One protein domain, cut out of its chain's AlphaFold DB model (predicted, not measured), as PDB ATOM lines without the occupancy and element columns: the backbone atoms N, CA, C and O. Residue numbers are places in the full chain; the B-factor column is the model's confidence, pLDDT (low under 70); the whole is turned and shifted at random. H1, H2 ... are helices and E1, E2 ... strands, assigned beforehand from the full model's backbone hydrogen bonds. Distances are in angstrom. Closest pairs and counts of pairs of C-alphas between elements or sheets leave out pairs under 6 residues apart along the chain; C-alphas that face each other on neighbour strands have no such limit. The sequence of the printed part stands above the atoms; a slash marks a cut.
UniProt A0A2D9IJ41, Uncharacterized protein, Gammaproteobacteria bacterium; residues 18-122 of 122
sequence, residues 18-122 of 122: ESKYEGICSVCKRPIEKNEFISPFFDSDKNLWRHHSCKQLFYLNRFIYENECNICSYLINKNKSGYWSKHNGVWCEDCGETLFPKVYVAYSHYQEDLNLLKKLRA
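What this domain is: This is residues 18 to 122 of the 122 residues of an uncharacterized protein of Gammaproteobacteria bacterium (UniProt A0A2D9IJ41). Two lobes stand end to end: a two-strand hairpin, E1 and E2, with the looped residues 18 to 36 beside it, and a strongly twisted sheet of four strands with the small helix H1 over one face. The long loop of residues 61 to 81 runs out from the end of E3 and folds back to the start of E4, and after E6 the short helices H2 and H3 lie off the sheet, with H3 coming close to H1, where the closest C-alphas, those of Glu 97 and Leu 120, are 7.2 A apart. The 105 printed residues have six named strands and three named helices, E1 E2 E3 E4 E5 H1 E6 H2 H3; the larger sheet runs E5 E4 E3 E6, mixed. The class is mixed, helices and strands, with under half of the residues in named elements; the whole is compact, radius of gyration of the C-alphas 14.6 A, spans 41 by 31 by 24 A.

How they stand to each other: E1, residues 37 to 43, and E2, residues 46 to 51, form an antiparallel hairpin; N 39 and O 50, 2.9 A apart, are within hydrogen-bond range. E3, residues 55 to 60, E4, residues 82 to 85, and E5, residues 89 to 92, form a meander of two hairpins, each strand the antiparallel neighbour of the one before, with N 58 and O 84 2.8 A apart and N 83 and O 91 2.9 A. H1, residues 93 to 97, is on this sheet at a height of 7.5 A. E6, residues 103 to 106, is parallel to E3, with N 57 and O 104 2.8 A apart; E5, H1 and E6 make a split strand-helix-strand unit, E4 and E3 between its strands, with a right-handed crossover. H2, residues 109 to 113, and H3, residues 116 to 120, are close but not clearly touching, their closest C-alphas, Gln 111 and Leu 117, 7.4 A apart. In H1, H2 and H3 every O i to N i+4 pair is within hydrogen-bond range.

Where its parts are: E1 begins at C-alpha 37, (14.889, 0.795, -34.491), and is 19.1 A long; H3 ends at C-alpha 120, (31.507, 6.370, -57.482).

The domain as a whole: The C-alphas farthest apart, Lys 34 and Asn 79, are 41.1 A apart. The printed part has no cut; the link E3 to E4 is long. Residue 101 and residues 115 to 122 have pLDDT under 70.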
ATOM      1  N   GLU A  18      12.522  -3.164 -33.100       93.38
ATOM      2  CA  GLU A  18      13.093  -2.541 -31.911       93.38
ATOM      3  C   GLU A  18      14.196  -3.431 -31.324       93.38
ATOM      4  O   GLU A  18      14.040  -4.654 -31.192       93.38
ATOM      5  N   SER A  19      15.328  -2.823 -30.974       91.06
ATOM      6  CA  SER A  19      16.446  -3.541 -30.380       91.06
ATOM      7  C   SER A  19      16.102  -4.025 -28.975       91.06
ATOM      8  O   SER A  19      15.657  -3.262 -28.120       91.06
ATOM      9  N   LYS A  20      16.369  -5.302 -28.696       91.19
ATOM     10  CA  LYS A  20      16.188  -5.882 -27.355       91.19
ATOM     11  C   LYS A  20      17.437  -5.776 -26.478       91.19
ATOM     12  O   LYS A  20      17.360  -6.089 -25.293       91.19
ATOM     13  N   TYR A  21      18.565  -5.381 -27.058       86.00
ATOM     14  CA  TYR A  21      19.883  -5.376 -26.430       86.00
ATOM     15  C   TYR A  21      20.722  -4.202 -26.926       86.00
ATOM     16  O   TYR A  21      20.414  -3.578 -27.942       86.00
ATOM     17  N   GLU A  22      21.797  -3.922 -26.204       90.88
ATOM     18  CA  GLU A  22      22.803  -2.961 -26.633       90.88
ATOM     19  C   GLU A  22      23.766  -3.603 -27.638       90.88
ATOM     20  O   GLU A  22      24.062  -4.799 -27.572       90.88
ATOM     21  N   GLY A  23      24.251  -2.819 -28.595       91.75
ATOM     22  CA  GLY A  23      25.163  -3.298 -29.630       91.75
ATOM     23  C   GLY A  23      25.930  -2.169 -30.303       91.75
ATOM     24  O   GLY A  23      25.920  -1.034 -29.843       91.75
ATOM     25  N   ILE A  24      26.599  -2.469 -31.416       94.00
ATOM     26  CA  ILE A  24      27.298  -1.467 -32.231       94.00
ATOM     27  C   ILE A  24      26.737  -1.517 -33.647       94.00
ATOM     28  O   ILE A  24      26.637  -2.581 -34.258       94.00
ATOM     29  N   CYS A  25      26.388  -0.354 -34.191       92.88
ATOM     30  CA  CYS A  25      25.914  -0.245 -35.560       92.88
ATOM     31  C   CYS A  25      27.036  -0.534 -36.556       92.88
ATOM     32  O   CYS A  25      28.061   0.146 -36.588       92.88
ATOM     33  N   SER A  26      26.805  -1.496 -37.447       91.69
ATOM     34  CA  SER A  26      27.811  -1.930 -38.425       91.69
ATOM     35  C   SER A  26      28.176  -0.858 -39.454       91.69
ATOM     36  O   SER A  26      29.259  -0.926 -40.035       91.69
ATOM     37  N   VAL A  27      27.317   0.152 -39.637       89.56
ATOM     38  CA  VAL A  27      27.515   1.256 -40.586       89.56
ATOM     39  C   VAL A  27      28.172   2.462 -39.909       89.56
ATOM     40  O   VAL A  27      29.309   2.786 -40.229       89.56
ATOM     41  N   CYS A  28      27.499   3.116 -38.951       90.25
ATOM     42  CA  CYS A  28      28.009   4.357 -38.344       90.25
ATOM     43  C   CYS A  28      28.928   4.148 -37.132       90.25
ATOM     44  O   CYS A  28      29.423   5.128 -36.584       90.25
ATOM     45  N   LYS A  29      29.122   2.900 -36.688       91.88
ATOM     46  CA  LYS A  29      29.965   2.511 -35.541       91.88
ATOM     47  C   LYS A  29      29.563   3.113 -34.187       91.88
ATOM     48  O   LYS A  29      30.279   2.928 -33.210       91.88
ATOM     49  N   ARG A  30      28.408   3.779 -34.104       93.62
ATOM     50  CA  ARG A  30      27.827   4.255 -32.840       93.62
ATOM     51  C   ARG A  30      27.107   3.118 -32.099       93.62
ATOM     52  O   ARG A  30      26.661   2.173 -32.765       93.62
ATOM     53  N   PRO A  31      26.966   3.214 -30.765       95.50
ATOM     54  CA  PRO A  31      26.158   2.285 -29.985       95.50
ATOM     55  C   PRO A  31      24.717   2.201 -30.502       95.50
ATOM     56  O   PRO A  31      24.165   3.192 -30.979       95.50
ATOM     57  N   ILE A  32      24.149   1.002 -30.442       95.44
ATOM     58  CA  ILE A  32      22.718   0.732 -30.565       95.44
ATOM     59  C   ILE A  32      22.197   0.570 -29.146       95.44
ATOM     60  O   ILE A  32      22.697  -0.294 -28.424       95.44
ATOM     61  N   GLU A  33      21.204   1.359 -28.768       95.38
ATOM     62  CA  GLU A  33      20.555   1.272 -27.461       95.38
ATOM     63  C   GLU A  33      19.304   0.386 -27.512       95.38
ATOM     64  O   GLU A  33      18.760   0.057 -28.574       95.38
ATOM     65  N   LYS A  34      18.826  -0.025 -26.335       93.69
ATOM     66  CA  LYS A  34      17.572  -0.771 -26.219       93.69
ATOM     67  C   LYS A  34      16.401   0.083 -26.723       93.69
ATOM     68  O   LYS A  34      16.326   1.273 -26.445       93.69
ATOM     69  N   ASN A  35      15.463  -0.554 -27.417       92.94
ATOM     70  CA  ASN A  35      14.291   0.044 -28.063       92.94
ATOM     71  C   ASN A  35      14.594   0.939 -29.282       92.94
ATOM     72  O   ASN A  35      13.661   1.467 -29.883       92.94
ATOM     73  N   GLU A  36      15.851   1.087 -29.717       93.88
ATOM     74  CA  GLU A  36      16.130   1.746 -30.998       93.88
ATOM     75  C   GLU A  36      15.686   0.878 -32.182       93.88
ATOM     76  O   GLU A  36      15.846  -0.346 -32.172       93.88
ATOM     77  N   PHE A  37      15.192   1.508 -33.252       92.75
ATOM     78  CA  PHE A  37      14.889   0.795 -34.491       92.75
ATOM     79  C   PHE A  37      16.168   0.356 -35.200       92.75
ATOM     80  O   PHE A  37      16.972   1.171 -35.671       92.75
ATOM     81  N   ILE A  38      16.309  -0.955 -35.355       91.62
ATOM     82  CA  ILE A  38      17.418  -1.597 -36.046       91.62
ATOM     83  C   ILE A  38      16.939  -2.351 -37.278       91.62
ATOM     84  O   ILE A  38      15.784  -2.749 -37.431       91.62
ATOM     85  N   SER A  39      17.863  -2.541 -38.206       90.50
ATOM     86  CA  SER A  39      17.675  -3.385 -39.375       90.50
ATOM     87  C   SER A  39      18.846  -4.363 -39.484       90.50
ATOM     88  O   SER A  39      19.941  -4.064 -38.997       90.50
ATOM     89  N   PRO A  40      18.647  -5.527 -40.118       89.50
ATOM     90  CA  PRO A  40      19.742  -6.435 -40.428       89.50
ATOM     91  C   PRO A  40      20.821  -5.741 -41.270       89.50
ATOM     92  O   PRO A  40      20.518  -4.918 -42.146       89.50
ATOM     93  N   PHE A  41      22.074  -6.101 -41.013       89.25
ATOM     94  CA  PHE A  41      23.230  -5.767 -41.834       89.25
ATOM     95  C   PHE A  41      23.850  -7.063 -42.353       89.25
ATOM     96  O   PHE A  41      24.205  -7.946 -41.572       89.25
ATOM     97  N   PHE A  42      23.944  -7.178 -43.675       85.62
ATOM     98  CA  PHE A  42      24.450  -8.366 -44.352       85.62
ATOM     99  C   PHE A  42      25.942  -8.203 -44.623       85.62
ATOM    100  O   PHE A  42      26.324  -7.419 -45.490       85.62
ATOM    101  N   ASP A  43      26.774  -8.933 -43.890       84.00
ATOM    102  CA  ASP A  43      28.216  -8.995 -44.124       84.00
ATOM    103  C   ASP A  43      28.656 -10.450 -44.179       84.00
ATOM    104  O   ASP A  43      28.861 -11.090 -43.145       84.00
ATOM    105  N   SER A  44      28.787 -10.966 -45.400       79.31
ATOM    106  CA  SER A  44      29.135 -12.367 -45.638       79.31
ATOM    107  C   SER A  44      28.187 -13.294 -44.851       79.31
ATOM    108  O   SER A  44      26.968 -13.159 -44.966       79.31
ATOM    109  N   ASP A  45      28.728 -14.171 -44.003       77.56
ATOM    110  CA  ASP A  45      27.957 -15.090 -43.156       77.56
ATOM    111  C   ASP A  45      27.608 -14.519 -41.767       77.56
ATOM    112  O   ASP A  45      27.062 -15.220 -40.911       77.56
ATOM    113  N   LYS A  46      27.931 -13.249 -41.496       81.00
ATOM    114  CA  LYS A  46      27.673 -12.624 -40.195       81.00
ATOM    115  C   LYS A  46      26.268 -12.031 -40.151       81.00
ATOM    116  O   LYS A  46      25.882 -11.211 -40.983       81.00
ATOM    117  N   ASN A  47      25.532 -12.379 -39.099       80.69
ATOM    118  CA  ASN A  47      24.263 -11.741 -38.756       80.69
ATOM    119  C   ASN A  47      24.533 -10.513 -37.880       80.69
ATOM    120  O   ASN A  47      24.658 -10.633 -36.662       80.69
ATOM    121  N   LEU A  48      24.656  -9.344 -38.506       90.12
ATOM    122  CA  LEU A  48      24.944  -8.087 -37.821       90.12
ATOM    123  C   LEU A  48      23.739  -7.138 -37.840       90.12
ATOM    124  O   LEU A  48      22.759  -7.349 -38.559       90.12
ATOM    125  N   TRP A  49      23.839  -6.056 -37.067       91.25
ATOM    126  CA  TRP A  49      22.796  -5.037 -36.948       91.25
ATOM    127  C   TRP A  49      23.306  -3.649 -37.324       91.25
ATOM    128  O   TRP A  49      24.495  -3.326 -37.213       91.25
ATOM    129  N   ARG A  50      22.377  -2.814 -37.783       91.50
ATOM    130  CA  ARG A  50      22.571  -1.387 -38.046       91.50
ATOM    131  C   ARG A  50      21.377  -0.608 -37.511       91.50
ATOM    132  O   ARG A  50      20.262  -1.127 -37.526       91.50
ATOM    133  N   HIS A  51      21.583   0.652 -37.133       92.12
ATOM    134  CA  HIS A  51      20.472   1.593 -36.979       92.12
ATOM    135  C   HIS A  51      19.650   1.618 -38.265       92.12
ATOM    136  O   HIS A  51      20.215   1.634 -39.363       92.12
ATOM    137  N   HIS A  52      18.329   1.675 -38.142       89.62
ATOM    138  CA  HIS A  52      17.438   1.715 -39.297       89.62
ATOM    139  C   HIS A  52      17.774   2.874 -40.259       89.62
ATOM    140  O   HIS A  52      17.778   2.689 -41.480       89.62
ATOM    141  N   SER A  53      18.159   4.030 -39.705       88.81
ATOM    142  CA  SER A  53      18.571   5.232 -40.441       88.81
ATOM    143  C   SER A  53      19.901   5.094 -41.191       88.81
ATOM    144  O   SER A  53      20.119   5.790 -42.182       88.81
ATOM    145  N   CYS A  54      20.793   4.199 -40.758       89.12
ATOM    146  CA  CYS A  54      22.079   3.971 -41.412       89.12
ATOM    147  C   CYS A  54      21.902   2.945 -42.523       89.12
ATOM    148  O   CYS A  54      21.731   1.769 -42.220       89.12
ATOM    149  N   LYS A  55      21.922   3.345 -43.793       89.00
ATOM    150  CA  LYS A  55      21.523   2.443 -44.886       89.00
ATOM    151  C   LYS A  55      22.650   1.481 -45.269       89.00
ATOM    152  O   LYS A  55      23.823   1.843 -45.281       89.00
ATOM    153  N   GLN A  56      22.262   0.261 -45.633       89.31
ATOM    154  CA  GLN A  56      23.088  -0.641 -46.429       89.31
ATOM    155  C   GLN A  56      22.500  -0.670 -47.838       89.31
ATOM    156  O   GLN A  56      21.374  -1.137 -48.014       89.31
ATOM    157  N   LEU A  57      23.229  -0.123 -48.805       90.44
ATOM    158  CA  LEU A  57      22.848  -0.153 -50.212       90.44
ATOM    159  C   LEU A  57      23.630  -1.251 -50.924       90.44
ATOM    160  O   LEU A  57      24.790  -1.490 -50.618       90.44
ATOM    161  N   PHE A  58      23.004  -1.890 -51.896       89.69
ATOM    162  CA  PHE A  58      23.642  -2.778 -52.850       89.69
ATOM    163  C   PHE A  58      23.692  -2.042 -54.177       89.69
ATOM    164  O   PHE A  58      22.641  -1.646 -54.689       89.69
ATOM    165  N   TYR A  59      24.892  -1.835 -54.717       89.88
ATOM    166  CA  TYR A  59      25.008  -1.296 -56.064       89.88
ATOM    167  C   TYR A  59      24.621  -2.386 -57.060       89.88
ATOM    168  O   TYR A  59      25.227  -3.461 -57.098       89.88
ATOM    169  N   LEU A  60      23.609  -2.117 -57.871       90.00
ATOM    170  CA  LEU A  60      23.185  -2.984 -58.955       90.00
ATOM    171  C   LEU A  60      23.608  -2.314 -60.253       90.00
ATOM    172  O   LEU A  60      23.121  -1.243 -60.597       90.00
ATOM    173  N   ASN A  61      24.509  -2.953 -60.993       87.94
ATOM    174  CA  ASN A  61      24.908  -2.464 -62.313       87.94
ATOM    175  C   ASN A  61      23.770  -2.583 -63.342       87.94
ATOM    176  O   ASN A  61      23.796  -1.900 -64.362       87.94
ATOM    177  N   ARG A  62      22.798  -3.475 -63.100       89.94
ATOM    178  CA  ARG A  62      21.621  -3.698 -63.945       89.94
ATOM    179  C   ARG A  62      20.421  -4.121 -63.098       89.94
ATOM    180  O   ARG A  62      20.405  -5.220 -62.544       89.94
ATOM    181  N   PHE A  63      19.390  -3.285 -63.042       90.19
ATOM    182  CA  PHE A  63      18.093  -3.656 -62.485       90.19
ATOM    183  C   PHE A  63      17.353  -4.622 -63.412       90.19
ATOM    184  O   PHE A  63      17.210  -4.374 -64.609       90.19
ATOM    185  N   ILE A  64      16.843  -5.718 -62.851       92.62
ATOM    186  CA  ILE A  64      16.022  -6.699 -63.585       92.62
ATOM    187  C   ILE A  64      14.578  -6.190 -63.751       92.62
ATOM    188  O   ILE A  64      13.913  -6.494 -64.743       92.62
ATOM    189  N   TYR A  65      14.105  -5.390 -62.795       91.50
ATOM    190  CA  TYR A  65      12.749  -4.849 -62.742       91.50
ATOM    191  C   TYR A  65      12.778  -3.327 -62.690       91.50
ATOM    192  O   TYR A  65      13.714  -2.747 -62.145       91.50
ATOM    193  N   GLU A  66      11.741  -2.707 -63.240       93.31
ATOM    194  CA  GLU A  66      11.556  -1.259 -63.172       93.31
ATOM    195  C   GLU A  66      11.141  -0.861 -61.760       93.31
ATOM    196  O   GLU A  66      10.442  -1.616 -61.074       93.31
ATOM    197  N   ASN A  67      11.603   0.299 -61.307       93.69
ATOM    198  CA  ASN A  67      11.229   0.838 -60.006       93.69
ATOM    199  C   ASN A  67      11.368   2.360 -59.987       93.69
ATOM    200  O   ASN A  67      12.111   2.925 -60.784       93.69
ATOM    201  N   GLU A  68      10.694   3.023 -59.060       95.88
ATOM    202  CA  GLU A  68      10.826   4.464 -58.870       95.88
ATOM    203  C   GLU A  68      11.915   4.773 -57.844       95.88
ATOM    204  O   GLU A  68      12.047   4.119 -56.805       95.88
ATOM    205  N   CYS A  69      12.726   5.788 -58.135       95.44
ATOM    206  CA  CYS A  69      13.720   6.279 -57.198       95.44
ATOM    207  C   CYS A  69      13.038   6.871 -55.959       95.44
ATOM    208  O   CYS A  69      12.254   7.809 -56.059       95.44
ATOM    209  N   ASN A  70      13.453   6.441 -54.769       93.94
ATOM    210  CA  ASN A  70      12.875   6.843 -53.485       93.94
ATOM    211  C   ASN A  70      13.189   8.299 -53.053       93.94
ATOM    212  O   ASN A  70      13.036   8.650 -51.888       93.94
ATOM    213  N   ILE A  71      13.714   9.136 -53.952       93.69
ATOM    214  CA  ILE A  71      14.007  10.557 -53.685       93.69
ATOM    215  C   ILE A  71      13.371  11.421 -54.770       93.69
ATOM    216  O   ILE A  71      12.532  12.258 -54.467       93.69
ATOM    217  N   CYS A  72      13.763  11.218 -56.029       95.38
ATOM    218  CA  CYS A  72      13.294  12.045 -57.138       95.38
ATOM    219  C   CYS A  72      12.091  11.461 -57.894       95.38
ATOM    220  O   CYS A  72      11.674  12.050 -58.887       95.38
ATOM    221  N   SER A  73      11.582  10.290 -57.488       95.75
ATOM    222  CA  SER A  73      10.504   9.550 -58.169       95.75
ATOM    223  C   SER A  73      10.779   9.227 -59.643       95.75
ATOM    224  O   SER A  73       9.886   8.812 -60.373       95.75
ATOM    225  N   TYR A  74      12.028   9.378 -60.097       94.50
ATOM    226  CA  TYR A  74      12.434   9.005 -61.445       94.50
ATOM    227  C   TYR A  74      12.245   7.501 -61.662       94.50
ATOM    228  O   TYR A  74      12.707   6.694 -60.848       94.50
ATOM    229  N   LEU A  75      11.611   7.131 -62.777       96.12
ATOM    230  CA  LEU A  75      11.436   5.739 -63.172       96.12
ATOM    231  C   LEU A  75      12.764   5.150 -63.663       96.12
ATOM    232  O   LEU A  75      13.267   5.473 -64.739       96.12
ATOM    233  N   ILE A  76      13.321   4.239 -62.874       94.81
ATOM    234  CA  ILE A  76      14.522   3.475 -63.196       94.81
ATOM    235  C   ILE A  76      14.100   2.291 -64.060       94.81
ATOM    236  O   ILE A  76      13.541   1.307 -63.576       94.81
ATOM    237  N   ASN A  77      14.372   2.402 -65.357       94.88
ATOM    238  CA  ASN A  77      14.068   1.358 -66.331       94.88
ATOM    239  C   ASN A  77      14.935   0.100 -66.136       94.88
ATOM    240  O   ASN A  77      16.016   0.140 -65.539       94.88
ATOM    241  N   LYS A  78      14.504  -1.021 -66.727       94.56
ATOM    242  CA  LYS A  78      15.296  -2.264 -66.761       94.56
ATOM    243  C   LYS A  78      16.685  -2.017 -67.349       94.56
ATOM    244  O   LYS A  78      16.866  -1.191 -68.242       94.56
ATOM    245  N   ASN A  79      17.660  -2.786 -66.878       92.44
ATOM    246  CA  ASN A  79      19.073  -2.730 -67.265       92.44
ATOM    247  C   ASN A  79      19.801  -1.414 -66.944       92.44
ATOM    248  O   ASN A  79      20.972  -1.291 -67.296       92.44
ATOM    249  N   LYS A  80      19.156  -0.454 -66.273       92.38
ATOM    250  CA  LYS A  80      19.848   0.697 -65.684       92.38
ATOM    251  C   LYS A  80      20.541   0.297 -64.388       92.38
ATOM    252  O   LYS A  80      20.157  -0.687 -63.756       92.38
ATOM    253  N   SER A  81      21.564   1.048 -64.021       91.12
ATOM    254  CA  SER A  81      22.273   0.910 -62.757       91.12
ATOM    255  C   SER A  81      21.647   1.775 -61.662       91.12
ATOM    256  O   SER A  81      20.833   2.664 -61.923       91.12
ATOM    257  N   GLY A  82      22.009   1.488 -60.416       92.19
ATOM    258  CA  GLY A  82      21.644   2.283 -59.250       92.19
ATOM    259  C   GLY A  82      21.758   1.471 -57.969       92.19
ATOM    260  O   GLY A  82      22.517   0.504 -57.890       92.19
ATOM    261  N   TYR A  83      21.000   1.862 -56.954       92.88
ATOM    262  CA  TYR A  83      21.161   1.345 -55.603       92.88
ATOM    263  C   TYR A  83      19.885   0.714 -55.080       92.88
ATOM    264  O   TYR A  83      18.798   1.261 -55.234       92.88
ATOM    265  N   TRP A  84      20.011  -0.417 -54.396       92.12
ATOM    266  CA  TRP A  84      18.891  -1.098 -53.757       92.12
ATOM    267  C   TRP A  84      19.158  -1.328 -52.272       92.12
ATOM    268  O   TRP A  84      20.260  -1.690 -51.875       92.12
ATOM    269  N   SER A  85      18.138  -1.165 -51.438       88.56
ATOM    270  CA  SER A  85      18.139  -1.590 -50.042       88.56
ATOM    271  C   SER A  85      16.872  -2.361 -49.742       88.56
ATOM    272  O   SER A  85      15.760  -1.885 -49.977       88.56
ATOM    273  N   LYS A  86      17.049  -3.517 -49.105       82.19
ATOM    274  CA  LYS A  86      15.964  -4.421 -48.730       82.19
ATOM    275  C   LYS A  86      14.805  -3.745 -47.991       82.19
ATOM    276  O   LYS A  86      13.661  -4.103 -48.239       82.19
ATOM    277  N   HIS A  87      15.096  -2.807 -47.089       80.25
ATOM    278  CA  HIS A  87      14.087  -2.158 -46.236       80.25
ATOM    279  C   HIS A  87      13.841  -0.694 -46.587       80.25
ATOM    280  O   HIS A  87      12.979  -0.062 -45.988       80.25
ATOM    281  N   ASN A  88      14.638  -0.120 -47.487       82.69
ATOM    282  CA  ASN A  88      14.645   1.323 -47.704       82.69
ATOM    283  C   ASN A  88      14.383   1.710 -49.172       82.69
ATOM    284  O   ASN A  88      14.312   2.901 -49.457       82.69
ATOM    285  N   GLY A  89      14.214   0.741 -50.080       89.75
ATOM    286  CA  GLY A  89      13.776   0.977 -51.457       89.75
ATOM    287  C   GLY A  89      14.908   0.990 -52.482       89.75
ATOM    288  O   GLY A  89      15.942   0.345 -52.296       89.75
ATOM    289  N   VAL A  90      14.678   1.693 -53.589       93.75
ATOM    290  CA  VAL A  90      15.601   1.818 -54.722       93.75
ATOM    291  C   VAL A  90      15.973   3.287 -54.927       93.75
ATOM    292  O   VAL A  90      15.149   4.169 -54.703       93.75
ATOM    293  N   TRP A  91      17.196   3.558 -55.378       94.88
ATOM    294  CA  TRP A  91      17.643   4.875 -55.830       94.88
ATOM    295  C   TRP A  91      18.275   4.780 -57.214       94.88
ATOM    296  O   TRP A  91      18.932   3.784 -57.532       94.88
ATOM    297  N   CYS A  92      18.109   5.831 -58.020       93.38
ATOM    298  CA  CYS A  92      18.956   6.027 -59.193       93.38
ATOM    299  C   CYS A  92      20.405   6.276 -58.742       93.38
ATOM    300  O   CYS A  92      20.647   6.502 -57.553       93.38
ATOM    301  N   GLU A  93      21.364   6.224 -59.667       90.81
ATOM    302  CA  GLU A  93      22.774   6.478 -59.339       90.81
ATOM    303  C   GLU A  93      22.947   7.832 -58.647       90.81
ATOM    304  O   GLU A  93      23.367   7.854 -57.494       90.81
ATOM    305  N   ASP A  94      22.481   8.920 -59.265       90.88
ATOM    306  CA  ASP A  94      22.638  10.277 -58.727       90.88
ATOM    307  C   ASP A  94      22.104  10.409 -57.293       90.88
ATOM    308  O   ASP A  94      22.793  10.889 -56.395       90.88
ATOM    309  N   CYS A  95      20.879   9.935 -57.036       92.06
ATOM    310  CA  CYS A  95      20.278  10.010 -55.703       92.06
ATOM    311  C   CYS A  95      20.917   9.049 -54.699       92.06
ATOM    312  O   CYS A  95      20.804   9.276 -53.499       92.06
ATOM    313  N   GLY A  96      21.523   7.955 -55.156       89.94
ATOM    314  CA  GLY A  96      22.248   7.035 -54.293       89.94
ATOM    315  C   GLY A  96      23.583   7.612 -53.836       89.94
ATOM    316  O   GLY A  96      23.906   7.503 -52.654       89.94
ATOM    317  N   GLU A  97      24.302   8.295 -54.734       88.62
ATOM    318  CA  GLU A  97      25.566   8.971 -54.414       88.62
ATOM    319  C   GLU A  97      25.380  10.083 -53.370       88.62
ATOM    320  O   GLU A  97      26.202  10.258 -52.472       88.62
ATOM    321  N   THR A  98      24.258  10.807 -53.393       88.00
ATOM    322  CA  THR A  98      24.016  11.859 -52.386       88.00
ATOM    323  C   THR A  98      23.796  11.324 -50.965       88.00
ATOM    324  O   THR A  98      23.787  12.098 -50.008       88.00
ATOM    325  N   LEU A  99      23.628  10.007 -50.788       85.12
ATOM    326  CA  LEU A  99      23.432   9.400 -49.469       85.12
ATOM    327  C   LEU A  99      24.748   9.201 -48.696       85.12
ATOM    328  O   LEU A  99      24.711   8.961 -47.482       85.12
ATOM    329  N   PHE A 100      25.907   9.302 -49.349       79.38
ATOM    330  CA  PHE A 100      27.199   9.236 -48.669       79.38
ATOM    331  C   PHE A 100      27.401  10.426 -47.706       79.38
ATOM    332  O   PHE A 100      26.903  11.522 -47.951       79.38
ATOM    333  N   PRO A 101      28.110  10.245 -46.571       67.88
ATOM    334  CA  PRO A 101      28.798   9.033 -46.113       67.88
ATOM    335  C   PRO A 101      27.947   8.142 -45.191       67.88
ATOM    336  O   PRO A 101      28.455   7.170 -44.638       67.88
ATOM    337  N   LYS A 102      26.655   8.439 -44.978       70.50
ATOM    338  CA  LYS A 102      25.796   7.730 -43.996       70.50
ATOM    339  C   LYS A 102      25.337   6.340 -44.466       70.50
ATOM    340  O   LYS A 102      24.333   5.804 -43.986       70.50
ATOM    341  N   VAL A 103      26.066   5.763 -45.412       81.25
ATOM    342  CA  VAL A 103      25.709   4.556 -46.137       81.25
ATOM    343  C   VAL A 103      26.905   3.628 -46.236       81.25
ATOM    344  O   VAL A 103      28.008   4.039 -46.582       81.25
ATOM    345  N   TYR A 104      26.649   2.347 -45.996       84.88
ATOM    346  CA  TYR A 104      27.529   1.277 -46.435       84.88
ATOM    347  C   TYR A 104      27.051   0.758 -47.791       84.88
ATOM    348  O   TYR A 104      25.890   0.365 -47.916       84.88
ATOM    349  N   VAL A 105      27.934   0.726 -48.787       84.56
ATOM    350  CA  VAL A 105      27.640   0.111 -50.087       84.56
ATOM    351  C   VAL A 105      28.267  -1.274 -50.143       84.56
ATOM    352  O   VAL A 105      29.486  -1.412 -50.072       84.56
ATOM    353  N   ALA A 106      27.415  -2.284 -50.272       81.12
ATOM    354  CA  ALA A 106      27.777  -3.647 -50.606       81.12
ATOM    355  C   ALA A 106      27.824  -3.816 -52.130       81.12
ATOM    356  O   ALA A 106      27.046  -3.215 -52.877       81.12
ATOM    357  N   TYR A 107      28.743  -4.656 -52.581       73.94
ATOM    358  CA  TYR A 107      29.023  -4.908 -53.985       73.94
ATOM    359  C   TYR A 107      29.478  -6.354 -54.156       73.94
ATOM    360  O   TYR A 107      29.917  -7.003 -53.209       73.94
ATOM    361  N   SER A 108      29.334  -6.869 -55.371       74.19
ATOM    362  CA  SER A 108      29.883  -8.169 -55.750       74.19
ATOM    363  C   SER A 108      31.379  -8.064 -56.050       74.19
ATOM    364  O   SER A 108      31.839  -7.017 -56.505       74.19
ATOM    365  N   HIS A 109      32.115  -9.167 -55.887       75.69
ATOM    366  CA  HIS A 109      33.531  -9.249 -56.272       75.69
ATOM    367  C   HIS A 109      33.770  -8.794 -57.719       75.69
ATOM    368  O   HIS A 109      34.653  -7.992 -57.982       75.69
ATOM    369  N   TYR A 110      32.883  -9.176 -58.642       79.69
ATOM    370  CA  TYR A 110      32.947  -8.724 -60.034       79.69
ATOM    371  C   TYR A 110      32.919  -7.190 -60.186       79.69
ATOM    372  O   TYR A 110      33.588  -6.627 -61.048       79.69
ATOM    373  N   GLN A 111      32.139  -6.484 -59.360       74.75
ATOM    374  CA  GLN A 111      32.078  -5.016 -59.395       74.75
ATOM    375  C   GLN A 111      33.325  -4.365 -58.783       74.75
ATOM    376  O   GLN A 111      33.712  -3.276 -59.215       74.75
ATOM    377  N   GLU A 112      33.937  -5.023 -57.799       73.31
ATOM    378  CA  GLU A 112      35.212  -4.622 -57.204       73.31
ATOM    379  C   GLU A 112      36.352  -4.732 -58.222       73.31
ATOM    380  O   GLU A 112      37.058  -3.747 -58.455       73.31
ATOM    381  N   ASP A 113      36.448  -5.872 -58.912       74.06
ATOM    382  CA  ASP A 113      37.467  -6.148 -59.933       74.06
ATOM    383  C   ASP A 113      37.426  -5.128 -61.084       74.06
ATOM    384  O   ASP A 113      38.456  -4.686 -61.596       74.06
ATOM    385  N   LEU A 114      36.224  -4.679 -61.458       75.38
ATOM    386  CA  LEU A 114      36.021  -3.659 -62.489       75.38
ATOM    387  C   LEU A 114      36.317  -2.219 -62.026       75.38
ATOM    388  O   LEU A 114      36.148  -1.285 -62.813       75.38
ATOM    389  N   ASN A 115      36.735  -2.002 -60.773       66.00
ATOM    390  CA  ASN A 115      36.944  -0.684 -60.158       66.00
ATOM    391  C   ASN A 115      35.740   0.275 -60.302       66.00
ATOM    392  O   ASN A 115      35.917   1.497 -60.262       66.00
ATOM    393  N   LEU A 116      34.513  -0.241 -60.442       67.12
ATOM    394  CA  LEU A 116      33.316   0.597 -60.624       67.12
ATOM    395  C   LEU A 116      33.133   1.560 -59.444       67.12
ATOM    396  O   LEU A 116      32.794   2.722 -59.628       67.12
ATOM    397  N   LEU A 117      33.477   1.110 -58.239       61.22
ATOM    398  CA  LEU A 117      33.309   1.865 -56.997       61.22
ATOM    399  C   LEU A 117      34.330   2.987 -56.809       61.22
ATOM    400  O   LEU A 117      34.023   3.965 -56.136       61.22
ATOM    401  N   LYS A 118      35.531   2.879 -57.399       56.97
ATOM    402  CA  LYS A 118      36.506   3.983 -57.353       56.97
ATOM    403  C   LYS A 118      36.003   5.200 -58.119       56.97
ATOM    404  O   LYS A 118      36.364   6.305 -57.757       56.97
ATOM    405  N   LYS A 119      35.163   4.997 -59.140       55.47
ATOM    406  CA  LYS A 119      34.513   6.087 -59.877       55.47
ATOM    407  C   LYS A 119      33.335   6.700 -59.118       55.47
ATOM    408  O   LYS A 119      33.059   7.867 -59.325       55.47
ATOM    409  N   LEU A 120      32.668   5.921 -58.265       55.09
ATOM    410  CA  LEU A 120      31.507   6.370 -57.482       55.09
ATOM    411  C   LEU A 120      31.930   7.095 -56.189       55.09
ATOM    412  O   LEU A 120      31.229   7.966 -55.702       55.09
ATOM    413  N   ARG A 121      33.110   6.772 -55.640       52.62
ATOM    414  CA  ARG A 121      33.688   7.442 -54.457       52.62
ATOM    415  C   ARG A 121      34.579   8.658 -54.775       52.62
ATOM    416  O   ARG A 121      35.120   9.226 -53.826       52.62
ATOM    417  N   ALA A 122      34.817   8.964 -56.055       44.53
ATOM    418  CA  ALA A 122      35.719  10.030 -56.508       44.53
ATOM    419  C   ALA A 122      35.025  11.393 -56.578       44.53
ATOM    420  O   ALA A 122      33.831  11.423 -56.947       44.53
TER     421      ALA A 122